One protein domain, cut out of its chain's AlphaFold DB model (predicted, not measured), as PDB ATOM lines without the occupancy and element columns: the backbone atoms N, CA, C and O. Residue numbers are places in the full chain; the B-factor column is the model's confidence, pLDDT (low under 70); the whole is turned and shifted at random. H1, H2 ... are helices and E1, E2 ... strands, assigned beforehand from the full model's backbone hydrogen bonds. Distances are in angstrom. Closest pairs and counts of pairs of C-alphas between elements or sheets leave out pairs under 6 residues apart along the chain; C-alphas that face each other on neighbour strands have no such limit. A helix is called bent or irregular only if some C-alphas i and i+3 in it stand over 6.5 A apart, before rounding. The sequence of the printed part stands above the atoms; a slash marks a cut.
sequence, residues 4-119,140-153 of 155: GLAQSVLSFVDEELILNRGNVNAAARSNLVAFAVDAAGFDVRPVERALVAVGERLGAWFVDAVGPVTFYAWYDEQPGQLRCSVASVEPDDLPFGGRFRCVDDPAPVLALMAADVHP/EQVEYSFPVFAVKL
ATOM      1  N   GLY A   4     151.580 132.491 198.490       88.25
ATOM      2  CA  GLY A   4     151.199 133.730 199.165       88.25
ATOM      3  C   GLY A   4     151.538 134.970 198.348       88.25
ATOM      4  O   GLY A   4     150.665 135.806 198.139       88.25
ATOM      5  N   LEU A   5     152.762 135.057 197.812       93.06
ATOM      6  CA  LEU A   5     153.167 136.217 197.015       93.06
ATOM      7  C   LEU A   5     152.368 136.323 195.713       93.06
ATOM      8  O   LEU A   5     151.917 137.408 195.361       93.06
ATOM      9  N   ALA A   6     152.147 135.208 195.013       95.50
ATOM     10  CA  ALA A   6     151.330 135.206 193.801       95.50
ATOM     11  C   ALA A   6     149.895 135.671 194.102       95.50
ATOM     12  O   ALA A   6     149.338 136.471 193.352       95.50
ATOM     13  N   GLN A   7     149.323 135.233 195.228       94.56
ATOM     14  CA  GLN A   7     148.003 135.678 195.666       94.56
ATOM     15  C   GLN A   7     147.977 137.166 196.051       94.56
ATOM     16  O   GLN A   7     147.013 137.851 195.718       94.56
ATOM     17  N   SER A   8     149.021 137.680 196.707       95.56
ATOM     18  CA  SER A   8     149.155 139.113 197.001       95.56
ATOM     19  C   SER A   8     149.292 139.949 195.730       95.56
ATOM     20  O   SER A   8     148.643 140.978 195.600       95.56
ATOM     21  N   VAL A   9     150.071 139.493 194.746       97.25
ATOM     22  CA  VAL A   9     150.157 140.171 193.445       97.25
ATOM     23  C   VAL A   9     148.791 140.193 192.763       97.25
ATOM     24  O   VAL A   9     148.382 141.228 192.248       97.25
ATOM     25  N   LEU A  10     148.049 139.080 192.803       97.62
ATOM     26  CA  LEU A  10     146.698 139.023 192.246       97.62
ATOM     27  C   LEU A  10     145.727 139.994 192.923       97.62
ATOM     28  O   LEU A  10     144.824 140.454 192.234       97.62
ATOM     29  N   SER A  11     145.888 140.321 194.210       96.56
ATOM     30  CA  SER A  11     145.007 141.286 194.884       96.56
ATOM     31  C   SER A  11     145.258 142.733 194.459       96.56
ATOM     32  O   SER A  11     144.463 143.597 194.801       96.56
ATOM     33  N   PHE A  12     146.310 143.018 193.680       97.62
ATOM     34  CA  PHE A  12     146.553 144.362 193.147       97.62
ATOM     35  C   PHE A  12     145.371 144.896 192.326       97.62
ATOM     36  O   PHE A  12     145.131 146.098 192.299       97.62
ATOM     37  N   VAL A  13     144.613 144.019 191.654       96.19
ATOM     38  CA  VAL A  13     143.427 144.466 190.909       96.19
ATOM     39  C   VAL A  13     142.316 144.968 191.828       96.19
ATOM     40  O   VAL A  13     141.456 145.701 191.371       96.19
ATOM     41  N   ASP A  14     142.320 144.609 193.108       95.12
ATOM     42  CA  ASP A  14     141.292 145.046 194.051       95.12
ATOM     43  C   ASP A  14     141.579 146.454 194.616       95.12
ATOM     44  O   ASP A  14     140.756 147.007 195.347       95.12
ATOM     45  N   GLU A  15     142.729 147.042 194.273       94.62
ATOM     46  CA  GLU A  15     143.134 148.374 194.719       94.62
ATOM     47  C   GLU A  15     142.323 149.485 194.038       94.62
ATOM     48  O   GLU A  15     142.000 149.437 192.846       94.62
ATOM     49  N   GLU A  16     142.037 150.551 194.788       93.31
ATOM     50  CA  GLU A  16     141.384 151.741 194.243       93.31
ATOM     51  C   GLU A  16     142.397 152.591 193.461       93.31
ATOM     52  O   GLU A  16     143.111 153.432 194.011       93.31
ATOM     53  N   LEU A  17     142.470 152.355 192.150       94.81
ATOM     54  CA  LEU A  17     143.424 153.025 191.268       94.81
ATOM     55  C   LEU A  17     142.979 154.448 190.900       94.81
ATOM     56  O   LEU A  17     141.888 154.679 190.376       94.81
ATOM     57  N   ILE A  18     143.886 155.406 191.079       93.06
ATOM     58  CA  ILE A  18     143.689 156.814 190.735       93.06
ATOM     59  C   ILE A  18     144.386 157.120 189.409       93.06
ATOM     60  O   ILE A  18     145.605 156.995 189.285       93.06
ATOM     61  N   LEU A  19     143.637 157.615 188.422       91.94
ATOM     62  CA  LEU A  19     144.201 158.166 187.189       91.94
ATOM     63  C   LEU A  19     144.143 159.698 187.228       91.94
ATOM     64  O   LEU A  19     143.067 160.290 187.187       91.94
ATOM     65  N   ASN A  20     145.303 160.357 187.279       89.69
ATOM     66  CA  ASN A  20     145.394 161.817 187.211       89.69
ATOM     67  C   ASN A  20     146.520 162.258 186.277       89.69
ATOM     68  O   ASN A  20     147.694 162.256 186.638       89.69
ATOM     69  N   ARG A  21     146.151 162.721 185.083       88.00
ATOM     70  CA  ARG A  21     147.111 163.212 184.082       88.00
ATOM     71  C   ARG A  21     147.679 164.584 184.381       88.00
ATOM     72  O   ARG A  21     148.778 164.885 183.939       88.00
ATOM     73  N   GLY A  22     146.953 165.406 185.136       91.06
ATOM     74  CA  GLY A  22     147.471 166.693 185.594       91.06
ATOM     75  C   GLY A  22     148.603 166.533 186.610       91.06
ATOM     76  O   GLY A  22     149.380 167.461 186.805       91.06
ATOM     77  N   ASN A  23     148.706 165.362 187.252       92.31
ATOM     78  CA  ASN A  23     149.776 165.035 188.185       92.31
ATOM     79  C   ASN A  23     150.059 163.521 188.205       92.31
ATOM     80  O   ASN A  23     149.741 162.824 189.174       92.31
ATOM     81  N   VAL A  24     150.666 163.024 187.120       92.62
ATOM     82  CA  VAL A  24     150.992 161.595 186.944       92.62
ATOM     83  C   VAL A  24     151.852 161.080 188.095       92.62
ATOM     84  O   VAL A  24     151.595 159.997 188.607       92.62
ATOM     85  N   ASN A  25     152.829 161.870 188.544       91.50
ATOM     86  CA  ASN A  25     153.716 161.506 189.647       91.50
ATOM     87  C   ASN A  25     152.957 161.218 190.944       91.50
ATOM     88  O   ASN A  25     153.216 160.213 191.602       91.50
ATOM     89  N   ALA A  26     152.013 162.085 191.321       91.62
ATOM     90  CA  ALA A  26     151.210 161.855 192.516       91.62
ATOM     91  C   ALA A  26     150.309 160.623 192.361       91.62
ATOM     92  O   ALA A  26     150.252 159.809 193.277       91.62
ATOM     93  N   ALA A  27     149.664 160.449 191.202       92.75
ATOM     94  CA  ALA A  27     148.818 159.285 190.937       92.75
ATOM     95  C   ALA A  27     149.600 157.963 190.977       92.75
ATOM     96  O   ALA A  27     149.207 157.047 191.692       92.75
ATOM     97  N   ALA A  28     150.740 157.880 190.287       93.06
ATOM     98  CA  ALA A  28     151.581 156.683 190.263       93.06
ATOM     99  C   ALA A  28     152.089 156.304 191.665       93.06
ATOM    100  O   ALA A  28     152.165 155.123 192.001       93.06
ATOM    101  N   ARG A  29     152.393 157.305 192.507       92.69
ATOM    102  CA  ARG A  29     152.762 157.092 193.914       92.69
ATOM    103  C   ARG A  29     151.591 156.602 194.761       92.69
ATOM    104  O   ARG A  29     151.816 155.768 195.626       92.69
ATOM    105  N   SER A  30     150.378 157.104 194.532       94.81
ATOM    106  CA  SER A  30     149.180 156.614 195.228       94.81
ATOM    107  C   SER A  30     148.809 155.189 194.817       94.81
ATOM    108  O   SER A  30     148.354 154.426 195.657       94.81
ATOM    109  N   ASN A  31     149.052 154.821 193.557       96.06
ATOM    110  CA  ASN A  31     148.790 153.480 193.026       96.06
ATOM    111  C   ASN A  31     149.912 152.475 193.341       96.06
ATOM    112  O   ASN A  31     149.872 151.343 192.863       96.06
ATOM    113  N   LEU A  32     150.961 152.897 194.054       95.69
ATOM    114  CA  LEU A  32     152.117 152.060 194.331       95.69
ATOM    115  C   LEU A  32     151.790 151.038 195.419       95.69
ATOM    116  O   LEU A  32     151.574 151.407 196.572       95.69
ATOM    117  N   VAL A  33     151.883 149.759 195.069       97.25
ATOM    118  CA  VAL A  33     151.834 148.655 196.029       97.25
ATOM    119  C   VAL A  33     153.176 147.940 196.043       97.25
ATOM    120  O   VAL A  33     153.776 147.691 194.997       97.25
ATOM    121  N   ALA A  34     153.654 147.623 197.244       95.81
ATOM    122  CA  ALA A  34     154.897 146.904 197.458       95.81
ATOM    123  C   ALA A  34     154.622 145.547 198.109       95.81
ATOM    124  O   ALA A  34     153.963 145.459 199.146       95.81
ATOM    125  N   PHE A  35     155.177 144.498 197.516       94.44
ATOM    126  CA  PHE A  35     155.084 143.128 197.986       94.44
ATOM    127  C   PHE A  35     156.459 142.672 198.468       94.44
ATOM    128  O   PHE A  35     157.417 142.583 197.693       94.44
ATOM    129  N   ALA A  36     156.562 142.405 199.766       86.25
ATOM    130  CA  ALA A  36     157.763 141.833 200.356       86.25
ATOM    131  C   ALA A  36     157.814 140.319 200.122       86.25
ATOM    132  O   ALA A  36     156.783 139.642 200.104       86.25
ATOM    133  N   VAL A  37     159.029 139.796 199.987       81.00
ATOM    134  CA  VAL A  37     159.283 138.354 199.981       81.00
ATOM    135  C   VAL A  37     159.409 137.879 201.416       81.00
ATOM    136  O   VAL A  37     160.070 138.514 202.236       81.00
ATOM    137  N   ASP A  38     158.754 136.765 201.733       74.69
ATOM    138  CA  ASP A  38     158.943 136.115 203.021       74.69
ATOM    139  C   ASP A  38     160.323 135.427 203.091       74.69
ATOM    140  O   ASP A  38     160.942 135.103 202.080       74.69
ATOM    141  N   ALA A  39     160.829 135.164 204.297       68.88
ATOM    142  CA  ALA A  39     162.128 134.501 204.459       68.88
ATOM    143  C   ALA A  39     162.168 133.058 203.903       68.88
ATOM    144  O   ALA A  39     163.245 132.473 203.804       68.88
ATOM    145  N   ALA A  40     161.015 132.464 203.573       75.00
ATOM    146  CA  ALA A  40     160.924 131.144 202.957       75.00
ATOM    147  C   ALA A  40     161.046 131.195 201.420       75.00
ATOM    148  O   ALA A  40     161.125 130.138 200.786       75.00
ATOM    149  N   GLY A  41     161.111 132.396 200.835       83.19
ATOM    150  CA  GLY A  41     161.204 132.621 199.400       83.19
ATOM    151  C   GLY A  41     159.862 132.463 198.681       83.19
ATOM    152  O   GLY A  41     158.810 132.229 199.273       83.19
ATOM    153  N   PHE A  42     159.892 132.575 197.356       90.75
ATOM    154  CA  PHE A  42     158.706 132.475 196.508       90.75
ATOM    155  C   PHE A  42     158.953 131.544 195.322       90.75
ATOM    156  O   PHE A  42     160.093 131.300 194.928       90.75
ATOM    157  N   ASP A  43     157.873 131.022 194.740       91.81
ATOM    158  CA  ASP A  43     157.948 130.326 193.459       91.81
ATOM    159  C   ASP A  43     157.781 131.341 192.319       91.81
ATOM    160  O   ASP A  43     156.782 132.062 192.244       91.81
ATOM    161  N   VAL A  44     158.768 131.393 191.423       94.56
ATOM    162  CA  VAL A  44     158.796 132.313 190.281       94.56
ATOM    163  C   VAL A  44     157.596 132.090 189.361       94.56
ATOM    164  O   VAL A  44     156.971 133.059 188.939       94.56
ATOM    165  N   ARG A  45     157.219 130.837 189.072       95.94
ATOM    166  CA  ARG A  45     156.198 130.538 188.048       95.94
ATOM    167  C   ARG A  45     154.783 130.992 188.441       95.94
ATOM    168  O   ARG A  45     154.081 131.540 187.588       95.94
ATOM    169  N   PRO A  46     154.298 130.781 189.679       96.31
ATOM    170  CA  PRO A  46     153.045 131.370 190.142       96.31
ATOM    171  C   PRO A  46     153.036 132.900 190.096       96.31
ATOM    172  O   PRO A  46     152.042 133.468 189.649       96.31
ATOM    173  N   VAL A  47     154.125 133.562 190.500       96.94
ATOM    174  CA  VAL A  47     154.208 135.035 190.510       96.94
ATOM    175  C   VAL A  47     154.245 135.607 189.090       96.94
ATOM    176  O   VAL A  47     153.541 136.571 188.801       96.94
ATOM    177  N   GLU A  48     154.981 134.968 188.180       97.88
ATOM    178  CA  GLU A  48     155.017 135.300 186.747       97.88
ATOM    179  C   GLU A  48     153.601 135.296 186.153       97.88
ATOM    180  O   GLU A  48     153.149 136.289 185.581       97.88
ATOM    181  N   ARG A  49     152.846 134.212 186.382       98.12
ATOM    182  CA  ARG A  49     151.451 134.102 185.927       98.12
ATOM    183  C   ARG A  49     150.531 135.128 186.585       98.12
ATOM    184  O   ARG A  49     149.614 135.611 185.927       98.12
ATOM    185  N   ALA A  50     150.752 135.447 187.859       98.06
ATOM    186  CA  ALA A  50     149.974 136.459 188.563       98.06
ATOM    187  C   ALA A  50     150.161 137.849 187.939       98.06
ATOM    188  O   ALA A  50     149.168 138.522 187.677       98.06
ATOM    189  N   LEU A  51     151.400 138.249 187.635       98.50
ATOM    190  CA  LEU A  51     151.699 139.536 186.994       98.50
ATOM    191  C   LEU A  51     151.046 139.664 185.613       98.50
ATOM    192  O   LEU A  51     150.426 140.688 185.323       98.50
ATOM    193  N   VAL A  52     151.124 138.612 184.792       98.50
ATOM    194  CA  VAL A  52     150.446 138.580 183.484       98.50
ATOM    195  C   VAL A  52     148.929 138.698 183.659       98.50
ATOM    196  O   VAL A  52     148.301 139.546 183.030       98.50
ATOM    197  N   ALA A  53     148.342 137.919 184.574       98.25
ATOM    198  CA  ALA A  53     146.902 137.947 184.829       98.25
ATOM    199  C   ALA A  53     146.409 139.310 185.350       98.25
ATOM    200  O   ALA A  53     145.300 139.727 185.016       98.25
ATOM    201  N   VAL A  54     147.210 140.014 186.157       98.38
ATOM    202  CA  VAL A  54     146.911 141.389 186.589       98.38
ATOM    203  C   VAL A  54     146.873 142.326 185.382       98.38
ATOM    204  O   VAL A  54     145.880 143.032 185.207       98.38
ATOM    205  N   GLY A  55     147.894 142.292 184.518       97.44
ATOM    206  CA  GLY A  55     147.938 143.109 183.301       97.44
ATOM    207  C   GLY A  55     146.730 142.877 182.387       97.44
ATOM    208  O   GLY A  55     146.091 143.833 181.952       97.44
ATOM    209  N   GLU A  56     146.350 141.616 182.163       96.88
ATOM    210  CA  GLU A  56     145.171 141.253 181.363       96.88
ATOM    211  C   GLU A  56     143.860 141.782 181.967       96.88
ATOM    212  O   GLU A  56     143.026 142.352 181.256       96.88
ATOM    213  N   ARG A  57     143.673 141.625 183.285       97.44
ATOM    214  CA  ARG A  57     142.465 142.090 183.990       97.44
ATOM    215  C   ARG A  57     142.343 143.608 183.967       97.44
ATOM    216  O   ARG A  57     141.276 144.123 183.643       97.44
ATOM    217  N   LEU A  58     143.434 144.316 184.255       97.00
ATOM    218  CA  LEU A  58     143.464 145.776 184.183       97.00
ATOM    219  C   LEU A  58     143.257 146.266 182.745       97.00
ATOM    220  O   LEU A  58     142.560 147.256 182.536       97.00
ATOM    221  N   GLY A  59     143.790 145.553 181.750       95.81
ATOM    222  CA  GLY A  59     143.578 145.870 180.337       95.81
ATOM    223  C   GLY A  59     142.101 145.804 179.951       95.81
ATOM    224  O   GLY A  59     141.606 146.671 179.234       95.81
ATOM    225  N   ALA A  60     141.356 144.836 180.492       94.62
ATOM    226  CA  ALA A  60     139.908 144.775 180.305       94.62
ATOM    227  C   ALA A  60     139.167 145.954 180.965       94.62
ATOM    228  O   ALA A  60     138.130 146.377 180.456       94.62
ATOM    229  N   TRP A  61     139.679 146.496 182.074       93.38
ATOM    230  CA  TRP A  61     139.056 147.614 182.799       93.38
ATOM    231  C   TRP A  61     139.350 148.979 182.178       93.38
ATOM    232  O   TRP A  61     138.489 149.857 182.186       93.38
ATOM    233  N   PHE A  62     140.549 149.160 181.625       94.50
ATOM    234  CA  PHE A  62     141.011 150.436 181.074       94.50
ATOM    235  C   PHE A  62     140.972 150.505 179.542       94.50
ATOM    236  O   PHE A  62     141.449 151.486 178.974       94.50
ATOM    237  N   VAL A  63     140.348 149.531 178.869       91.19
ATOM    238  CA  VAL A  63     140.261 149.480 177.397       91.19
ATOM    239  C   VAL A  63     139.671 150.754 176.776       91.19
ATOM    240  O   VAL A  63     140.132 151.182 175.720       91.19
ATOM    241  N   ASP A  64     138.703 151.379 177.455       91.00
ATOM    242  CA  ASP A  64     138.019 152.602 177.013       91.00
ATOM    243  C   ASP A  64     138.563 153.875 177.694       91.00
ATOM    244  O   ASP A  64     137.991 154.963 177.561       91.00
ATOM    245  N   ALA A  65     139.666 153.775 178.447       90.81
ATOM    246  CA  ALA A  65     140.301 154.941 179.047       90.81
ATOM    247  C   ALA A  65     140.849 155.874 177.956       90.81
ATOM    248  O   ALA A  65     141.420 155.453 176.951       90.81
ATOM    249  N   VAL A  66     140.673 157.181 178.144       89.38
ATOM    250  CA  VAL A  66     140.871 158.176 177.076       89.38
ATOM    251  C   VAL A  66     142.354 158.471 176.841       89.38
ATOM    252  O   VAL A  66     142.782 159.548 177.190       89.38
ATOM    253  N   GLY A  67     143.199 157.590 176.318       90.75
ATOM    254  CA  GLY A  67     144.658 157.827 176.175       90.75
ATOM    255  C   GLY A  67     145.481 157.030 177.188       90.75
ATOM    256  O   GLY A  67     144.873 156.354 178.013       90.75
ATOM    257  N   PRO A  68     146.825 157.097 177.167       94.25
ATOM    258  CA  PRO A  68     147.654 156.003 177.653       94.25
ATOM    259  C   PRO A  68     147.473 155.734 179.144       94.25
ATOM    260  O   PRO A  68     147.410 156.652 179.969       94.25
ATOM    261  N   VAL A  69     147.386 154.448 179.459       95.94
ATOM    262  CA  VAL A  69     147.411 153.889 180.807       95.94
ATOM    263  C   VAL A  69     148.279 152.645 180.740       95.94
ATOM    264  O   VAL A  69     148.069 151.805 179.863       95.94
ATOM    265  N   THR A  70     149.231 152.532 181.655       96.69
ATOM    266  CA  THR A  70     150.198 151.436 181.674       96.69
ATOM    267  C   THR A  70     150.312 150.876 183.085       96.69
ATOM    268  O   THR A  70     150.381 151.632 184.059       96.69
ATOM    269  N   PHE A  71     150.293 149.549 183.181       97.31
ATOM    270  CA  PHE A  71     150.631 148.794 184.382       97.31
ATOM    271  C   PHE A  71     152.124 148.487 184.385       97.31
ATOM    272  O   PHE A  71     152.679 148.108 183.356       97.31
ATOM    273  N   TYR A  72     152.746 148.619 185.550       97.19
ATOM    274  CA  TYR A  72     154.168 148.406 185.745       97.19
ATOM    275  C   TYR A  72     154.416 147.457 186.905       97.19
ATOM    276  O   TYR A  72     153.792 147.609 187.956       97.19
ATOM    277  N   ALA A  73     155.386 146.562 186.742       97.75
ATOM    278  CA  ALA A  73     155.972 145.796 187.829       97.75
ATOM    279  C   ALA A  73     157.501 145.761 187.733       97.75
ATOM    280  O   ALA A  73     158.064 145.557 186.657       97.75
ATOM    281  N   TRP A  74     158.187 145.956 188.854       96.62
ATOM    282  CA  TRP A  74     159.649 145.931 188.915       96.62
ATOM    283  C   TRP A  74     160.129 145.457 190.279       96.62
ATOM    284  O   TRP A  74     159.412 145.553 191.275       96.62
ATOM    285  N   TYR A  75     161.355 144.946 190.320       95.38
ATOM    286  CA  TYR A  75     162.016 144.615 191.568       95.38
ATOM    287  C   TYR A  75     162.805 145.828 192.042       95.38
ATOM    288  O   TYR A  75     163.610 146.381 191.296       95.38
ATOM    289  N   ASP A  76     162.537 146.259 193.267       91.94
ATOM    290  CA  ASP A  76     163.314 147.286 193.937       91.94
ATOM    291  C   ASP A  76     164.286 146.615 194.906       91.94
ATOM    292  O   ASP A  76     163.885 146.126 195.966       91.94
ATOM    293  N   GLU A  77     165.558 146.584 194.515       88.19
ATOM    294  CA  GLU A  77     166.659 145.955 195.255       88.19
ATOM    295  C   GLU A  77     166.924 146.658 196.595       88.19
ATOM    296  O   GLU A  77     167.317 146.020 197.568       88.19
ATOM    297  N   GLN A  78     166.648 147.966 196.699       84.94
ATOM    298  CA  GLN A  78     166.946 148.730 197.915       84.94
ATOM    299  C   GLN A  78     166.122 148.270 199.131       84.94
ATOM    300  O   GLN A  78     166.709 148.033 200.185       84.94
ATOM    301  N   PRO A  79     164.782 148.140 199.044       88.50
ATOM    302  CA  PRO A  79     163.970 147.520 200.082       88.50
ATOM    303  C   PRO A  79     163.755 146.011 199.866       88.50
ATOM    304  O   PRO A  79     163.100 145.388 200.699       88.50
ATOM    305  N   GLY A  80     164.235 145.433 198.760       91.25
ATOM    306  CA  GLY A  80     164.049 144.021 198.423       91.25
ATOM    307  C   GLY A  80     162.595 143.638 198.121       91.25
ATOM    308  O   GLY A  80     162.112 142.607 198.592       91.25
ATOM    309  N   GLN A  81     161.864 144.479 197.386       94.25
ATOM    310  CA  GLN A  81     160.414 144.343 197.183       94.25
ATOM    311  C   GLN A  81     160.037 144.291 195.705       94.25
ATOM    312  O   GLN A  81     160.557 145.054 194.894       94.25
ATOM    313  N   LEU A  82     159.047 143.463 195.368       96.38
ATOM    314  CA  LEU A  82     158.343 143.589 194.092       96.38
ATOM    315  C   LEU A  82     157.359 144.751 194.200       96.38
ATOM    316  O   LEU A  82     156.525 144.782 195.103       96.38
ATOM    317  N   ARG A  83     157.446 145.710 193.289       96.19
ATOM    318  CA  ARG A  83     156.563 146.870 193.250       96.19
ATOM    319  C   ARG A  83     155.667 146.807 192.031       96.19
ATOM    320  O   ARG A  83     156.129 146.447 190.952       96.19
ATOM    321  N   CYS A  84     154.415 147.194 192.223       97.56
ATOM    322  CA  CYS A  84     153.414 147.335 191.177       97.56
ATOM    323  C   CYS A  84     152.836 148.752 191.203       97.56
ATOM    324  O   CYS A  84     152.639 149.323 192.276       97.56
ATOM    325  N   SER A  85     152.550 149.325 190.037       96.56
ATOM    326  CA  SER A  85     151.860 150.615 189.926       96.56
ATOM    327  C   SER A  85     151.132 150.739 188.588       96.56
ATOM    328  O   SER A  85     151.414 150.012 187.636       96.56
ATOM    329  N   VAL A  86     150.198 151.685 188.509       96.38
ATOM    330  CA  VAL A  86     149.524 152.093 187.272       96.38
ATOM    331  C   VAL A  86     149.706 153.593 187.086       96.38
ATOM    332  O   VAL A  86     149.490 154.371 188.018       96.38
ATOM    333  N   ALA A  87     150.060 154.014 185.872       95.31
ATOM    334  CA  ALA A  87     150.217 155.425 185.535       95.31
ATOM    335  C   ALA A  87     149.594 155.760 184.175       95.31
ATOM    336  O   ALA A  87     149.557 154.937 183.262       95.31
ATOM    337  N   SER A  88     149.102 156.993 184.032       95.00
ATOM    338  CA  SER A  88     148.481 157.493 182.796       95.00
ATOM    339  C   SER A  88     149.509 158.016 181.781       95.00
ATOM    340  O   SER A  88     149.447 159.185 181.395       95.00
ATOM    341  N   VAL A  89     150.473 157.175 181.410       94.38
ATOM    342  CA  VAL A  89     151.586 157.479 180.491       94.38
ATOM    343  C   VAL A  89     151.915 156.262 179.625       94.38
ATOM    344  O   VAL A  89     151.483 155.149 179.942       94.38
ATOM    345  N   GLU A  90     152.644 156.472 178.527       94.62
ATOM    346  CA  GLU A  90     153.190 155.376 177.714       94.62
ATOM    347  C   GLU A  90     154.243 154.581 178.513       94.62
ATOM    348  O   GLU A  90     154.808 155.134 179.459       94.62
ATOM    349  N   PRO A  91     154.521 153.311 178.157       92.75
ATOM    350  CA  PRO A  91     155.461 152.458 178.890       92.75
ATOM    351  C   PRO A  91     156.833 153.079 179.177       92.75
ATOM    352  O   PRO A  91     157.332 152.981 180.298       92.75
ATOM    353  N   ASP A  92     157.415 153.773 178.201       89.94
ATOM    354  CA  ASP A  92     158.749 154.372 178.326       89.94
ATOM    355  C   ASP A  92     158.747 155.722 179.073       89.94
ATOM    356  O   ASP A  92     159.806 156.266 179.383       89.94
ATOM    357  N   ASP A  93     157.565 156.251 179.404       88.62
ATOM    358  CA  ASP A  93     157.369 157.559 180.044       88.62
ATOM    359  C   ASP A  93     157.061 157.440 181.546       88.62
ATOM    360  O   ASP A  93     156.564 158.383 182.181       88.62
ATOM    361  N   LEU A  94     157.315 156.271 182.140       80.44
ATOM    362  CA  LEU A  94     157.156 156.075 183.573       80.44
ATOM    363  C   LEU A  94     157.989 157.126 184.321       80.44
ATOM    364  O   LEU A  94     159.188 157.257 184.063       80.44
ATOM    365  N   PRO A  95     157.405 157.883 185.267       72.81
ATOM    366  CA  PRO A  95     158.074 159.041 185.837       72.81
ATOM    367  C   PRO A  95     159.033 158.633 186.969       72.81
ATOM    368  O   PRO A  95     159.067 159.239 188.043       72.81
ATOM    369  N   PHE A  96     159.809 157.572 186.750       70.44
ATOM    370  CA  PHE A  96     160.945 157.241 187.588       70.44
ATOM    371  C   PHE A  96     162.087 158.209 187.315       70.44
ATOM    372  O   PHE A  96     162.416 158.521 186.179       70.44
ATOM    373  N   GLY A  97     162.749 158.644 188.385       72.00
ATOM    374  CA  GLY A  97     164.023 159.355 188.278       72.00
ATOM    375  C   GLY A  97     165.209 158.439 187.944       72.00
ATOM    376  O   GLY A  97     166.339 158.912 187.943       72.00
ATOM    377  N   GLY A  98     164.971 157.140 187.723       77.00
ATOM    378  CA  GLY A  98     165.990 156.133 187.420       77.00
ATOM    379  C   GLY A  98     165.921 155.657 185.969       77.00
ATOM    380  O   GLY A  98     164.878 155.758 185.327       77.00
ATOM    381  N   ARG A  99     167.031 155.113 185.459       86.12
ATOM    382  CA  ARG A  99     167.077 154.475 184.135       86.12
ATOM    383  C   ARG A  99     166.438 153.091 184.214       86.12
ATOM    384  O   ARG A  99     166.791 152.300 185.085       86.12
ATOM    385  N   PHE A 100     165.533 152.790 183.293       90.06
ATOM    386  CA  PHE A 100     164.877 151.492 183.202       90.06
ATOM    387  C   PHE A 100     164.707 151.071 181.743       90.06
ATOM    388  O   PHE A 100     164.807 151.886 180.826       90.06
ATOM    389  N   ARG A 101     164.449 149.777 181.544       93.62
ATOM    390  CA  ARG A 101     164.066 149.212 180.247       93.62
ATOM    391  C   ARG A 101     162.740 148.481 180.392       93.62
ATOM    392  O   ARG A 101     162.603 147.639 181.284       93.62
ATOM    393  N   CYS A 102     161.785 148.776 179.520       95.25
ATOM    394  CA  CYS A 102     160.549 148.013 179.460       95.25
ATOM    395  C   CYS A 102     160.814 146.595 178.945       95.25
ATOM    396  O   CYS A 102     161.623 146.380 178.038       95.25
ATOM    397  N   VAL A 103     160.146 145.621 179.555       96.56
ATOM    398  CA  VAL A 103     160.118 144.225 179.112       96.56
ATOM    399  C   VAL A 103     158.669 143.751 179.038       96.56
ATOM    400  O   VAL A 103     157.860 144.091 179.899       96.56
ATOM    401  N   ASP A 104     158.353 142.947 178.024       95.25
ATOM    402  CA  ASP A 104     157.002 142.398 177.808       95.25
ATOM    403  C   ASP A 104     156.760 141.078 178.564       95.25
ATOM    404  O   ASP A 104     155.648 140.562 178.601       95.25
ATOM    405  N   ASP A 105     157.811 140.511 179.154       96.56
ATOM    406  CA  ASP A 105     157.785 139.294 179.964       96.56
ATOM    407  C   ASP A 105     158.247 139.651 181.387       96.56
ATOM    408  O   ASP A 105     159.289 140.299 181.521       96.56
ATOM    409  N   PRO A 106     157.525 139.265 182.457       97.88
ATOM    410  CA  PRO A 106     157.966 139.512 183.828       97.88
ATOM    411  C   PRO A 106     159.185 138.680 184.263       97.88
ATOM    412  O   PRO A 106     159.785 138.992 185.296       97.88
ATOM    413  N   ALA A 107     159.602 137.655 183.510       97.31
ATOM    414  CA  ALA A 107     160.717 136.787 183.899       97.31
ATOM    415  C   ALA A 107     162.035 137.523 184.250       97.31
ATOM    416  O   ALA A 107     162.638 137.166 185.263       97.31
ATOM    417  N   PRO A 108     162.497 138.566 183.525       97.19
ATOM    418  CA  PRO A 108     163.708 139.307 183.888       97.19
ATOM    419  C   PRO A 108     163.589 140.062 185.217       97.19
ATOM    420  O   PRO A 108     164.583 140.194 185.926       97.19
ATOM    421  N   VAL A 109     162.390 140.538 185.567       97.25
ATOM    422  CA  VAL A 109     162.119 141.183 186.861       97.25
ATOM    423  C   VAL A 109     162.229 140.155 187.984       97.25
ATOM    424  O   VAL A 109     162.932 140.369 188.971       97.25
ATOM    425  N   LEU A 110     161.576 139.004 187.810       96.69
ATOM    426  CA  LEU A 110     161.562 137.943 188.816       96.69
ATOM    427  C   LEU A 110     162.913 137.236 188.950       96.69
ATOM    428  O   LEU A 110     163.234 136.746 190.029       96.69
ATOM    429  N   ALA A 111     163.722 137.209 187.889       95.19
ATOM    430  CA  ALA A 111     165.084 136.694 187.940       95.19
ATOM    431  C   ALA A 111     165.982 137.534 188.862       95.19
ATOM    432  O   ALA A 111     166.742 136.954 189.632       95.19
ATOM    433  N   LEU A 112     165.869 138.870 188.826       93.75
ATOM    434  CA  LEU A 112     166.592 139.746 189.762       93.75
ATOM    435  C   LEU A 112     166.139 139.503 191.199       93.75
ATOM    436  O   LEU A 112     166.954 139.253 192.079       93.75
ATOM    437  N   MET A 113     164.826 139.481 191.402       93.31
ATOM    438  CA  MET A 113     164.217 139.236 192.705       93.31
ATOM    439  C   MET A 113     164.600 137.875 193.308       93.31
ATOM    440  O   MET A 113     164.786 137.768 194.513       93.31
ATOM    441  N   ALA A 114     164.716 136.829 192.486       93.12
ATOM    442  CA  ALA A 114     165.131 135.498 192.929       93.12
ATOM    443  C   ALA A 114     166.650 135.379 193.153       93.12
ATOM    444  O   ALA A 114     167.090 134.488 193.881       93.12
ATOM    445  N   ALA A 115     167.449 136.234 192.506       91.44
ATOM    446  CA  ALA A 115     168.896 136.283 192.680       91.44
ATOM    447  C   ALA A 115     169.318 137.076 193.928       91.44
ATOM    448  O   ALA A 115     170.441 136.890 194.402       91.44
ATOM    449  N   ASP A 116     168.440 137.927 194.467       88.31
ATOM    450  CA  ASP A 116     168.709 138.667 195.694       88.31
ATOM    451  C   ASP A 116     168.635 137.749 196.925       88.31
ATOM    452  O   ASP A 116     167.571 137.348 197.404       88.31
ATOM    453  N   VAL A 117     169.814 137.401 197.437       83.50
ATOM    454  CA  VAL A 117     169.991 136.569 198.635       83.50
ATOM    455  C   VAL A 117     169.815 137.353 199.937       83.50
ATOM    456  O   VAL A 117     169.646 136.742 200.998       83.50
ATOM    457  N   HIS A 118     169.853 138.687 199.878       82.56
ATOM    458  CA  HIS A 118     169.713 139.576 201.028       82.56
ATOM    459  C   HIS A 118     168.736 140.737 200.744       82.56
ATOM    460  O   HIS A 118     169.134 141.900 200.860       82.56
ATOM    461  N   PRO A 119     167.445 140.448 200.460       83.69
ATOM    462  CA  PRO A 119     166.467 141.481 200.133       83.69
ATOM    463  C   PRO A 119     166.405 142.577 201.199       83.69
ATOM    464  O   PRO A 119     166.198 142.302 202.385       83.69
ATOM    465  N   GLU A 140     179.005 159.405 186.789       50.78
ATOM    466  CA  GLU A 140     179.027 158.468 187.931       50.78
ATOM    467  C   GLU A 140     177.652 157.823 188.193       50.78
ATOM    468  O   GLU A 140     177.459 157.039 189.123       50.78
ATOM    469  N   GLN A 141     176.672 158.140 187.344       51.69
ATOM    470  CA  GLN A 141     175.407 157.429 187.293       51.69
ATOM    471  C   GLN A 141     175.675 156.063 186.675       51.69
ATOM    472  O   GLN A 141     175.804 155.948 185.455       51.69
ATOM    473  N   VAL A 142     175.778 155.042 187.526       55.47
ATOM    474  CA  VAL A 142     175.854 153.640 187.115       55.47
ATOM    475  C   VAL A 142     174.887 153.427 185.950       55.47
ATOM    476  O   VAL A 142     173.705 153.763 186.041       55.47
ATOM    477  N   GLU A 143     175.390 152.877 184.845       60.91
ATOM    478  CA  GLU A 143     174.644 152.544 183.623       60.91
ATOM    479  C   GLU A 143     173.622 151.405 183.856       60.91
ATOM    480  O   GLU A 143     173.287 150.627 182.966       60.91
ATOM    481  N   TYR A 144     173.140 151.262 185.089       70.25
ATOM    482  CA  TYR A 144     172.208 150.239 185.496       70.25
ATOM    483  C   TYR A 144     170.802 150.646 185.076       70.25
ATOM    484  O   TYR A 144     170.160 151.505 185.679       70.25
ATOM    485  N   SER A 145     170.340 150.022 184.001       85.38
ATOM    486  CA  SER A 145     168.952 150.079 183.570       85.38
ATOM    487  C   SER A 145     168.240 148.826 184.056       85.38
ATOM    488  O   SER A 145     168.407 147.766 183.450       85.38
ATOM    489  N   PHE A 146     167.433 148.919 185.108       89.75
ATOM    490  CA  PHE A 146     166.692 147.764 185.628       89.75
ATOM    491  C   PHE A 146     165.489 147.413 184.725       89.75
ATOM    492  O   PHE A 146     164.946 148.290 184.046       89.75
ATOM    493  N   PRO A 147     165.096 146.128 184.632       95.62
ATOM    494  CA  PRO A 147     163.918 145.721 183.880       95.62
ATOM    495  C   PRO A 147     162.639 146.162 184.598       95.62
ATOM    496  O   PRO A 147     162.502 146.000 185.811       95.62
ATOM    497  N   VAL A 148     161.684 146.662 183.822       96.81
ATOM    498  CA  VAL A 148     160.326 146.973 184.270       96.81
ATOM    499  C   VAL A 148     159.367 146.224 183.360       96.81
ATOM    500  O   VAL A 148     159.320 146.482 182.159       96.81
ATOM    501  N   PHE A 149     158.606 145.289 183.921       97.94
ATOM    502  CA  PHE A 149     157.498 144.674 183.206       97.94
ATOM    503  C   PHE A 149     156.426 145.737 182.990       97.94
ATOM    504  O   PHE A 149     155.907 146.274 183.968       97.94
ATOM    505  N   ALA A 150     156.140 146.075 181.735       96.75
ATOM    506  CA  ALA A 150     155.230 147.158 181.392       96.75
ATOM    507  C   ALA A 150     154.151 146.659 180.428       96.75
ATOM    508  O   ALA A 150     154.452 146.107 179.376       96.75
ATOM    509  N   VAL A 151     152.886 146.874 180.784       96.50
ATOM    510  CA  VAL A 151     151.737 146.457 179.975       96.50
ATOM    511  C   VAL A 151     150.878 147.671 179.687       96.50
ATOM    512  O   VAL A 151     150.259 148.235 180.594       96.50
ATOM    513  N   LYS A 152     150.811 148.071 178.416       95.25
ATOM    514  CA  LYS A 152     149.870 149.101 177.977       95.25
ATOM    515  C   LYS A 152     148.446 148.555 178.097       95.25
ATOM    516  O   LYS A 152     148.102 147.543 177.495       95.25
ATOM    517  N   LEU A 153     147.620 149.236 178.884       95.38
ATOM    518  CA  LEU A 153     146.252 148.824 179.228       95.38
ATOM    519  C   LEU A 153     145.193 149.422 178.290       95.38
ATOM    520  O   LEU A 153     144.007 149.138 178.412       95.38
TER     521      LEU A 153
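Overview. This is residues 4 to 119 and 140 to 153 of the 155 residues of an uncharacterized protein of Nonomuraea sp. C10 (UniProt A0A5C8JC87). A strongly twisted wall of five strands has helices over one face: H1 and H3 lie side by side along it, and H4 covers the same face near the beginning of H3. H2 lies beside the strands at the end of E3, and the other face bears no named helix. The printed part has 130 residues, with four named helices and five named strands in the order H1 H2 E1 H3 E2 E3 E4 H4 E5. The mixed sheet runs E1 E3 E2 E5 E4, and the class is mixed, helices and strands. The whole is compact, with a radius of gyration of the C-alphas of 14.1 A and spans of 42 by 39 by 23 A.

Arrangement. E2, residues 70 to 76, and E3, residues 81 to 87, form an antiparallel hairpin, with N 72 and O 85 2.8 A apart, within hydrogen-bond range. Edge strand E1, residues 33 to 36, is antiparallel to E3, with N 35 and O 82 at 2.8 A. E5, residues 146 to 152, is antiparallel to E2, with N 73 and O 149 at 2.8 A. Edge strand E4, residues 100 to 103, is parallel to E5, with N 103 and O 148 at 2.9 A. H3, residues 44 to 62, lies over E2 and E5 at a height over the sheet of 9.5 A; its closest C-alphas to E5 are those of Gly 55 and Val 151, 6.1 A. E1, H3 and E2 form a split strand-helix-strand unit, two strands that run the same way with E3 between them, and its crossover is right-handed. H1, residues 4 to 14, lies over E1 and E3 and touches H3 at a shallow tilt of 4 degrees, the same way; the closest C-alphas are those of Ala 6 and Val 47, 4.4 A. H4, residues 107 to 115, lies over E2 and touches H3 residues 44 to 48 alone, with Val 44 and Leu 110 the closest C-alphas at 6.4 A. H1, H3 and H4 on the same face make two layers, helices over a sheet. H2, residues 21 to 30, stands at the sheet's level, its closest C-alphas to E3 being those of Ala 28 and Ala 87, 5.1 A. Each O i to N i+4 pair is within hydrogen-bond range in H3 and H4, against 4 of 7 in H1 and 4 of 6 in H2.

Along the chain. H1 begins at C-alpha 4 (151.199, 133.730, 199.165) and is 15.9 A long. H2 is 13.1 A long and irregular, with C-alphas 22 and 25 9.1 A apart. H3 measures 27.0 A from C-alpha 44 (158.796, 132.313, 190.281), and H4 12.0 A. E1 and E4 measure 10.0 and 9.6 A, E2 18.4 A and E3 19.0 A. E5 is 18.5 A long and ends at C-alpha 152 (149.870, 149.101, 177.977).

Size, cuts and confidence. The C-alphas farthest apart are those of Asp 64 and Glu 140, 42.8 A. Residues 120 to 139 are not printed, and C-alphas 119 and 140 are 24.4 A apart across this cut. The link from E3 to E4, 12 residues, is long. Mean pLDDT of the printed part is 91.1; residues 39 and 140 to 143 are under 70.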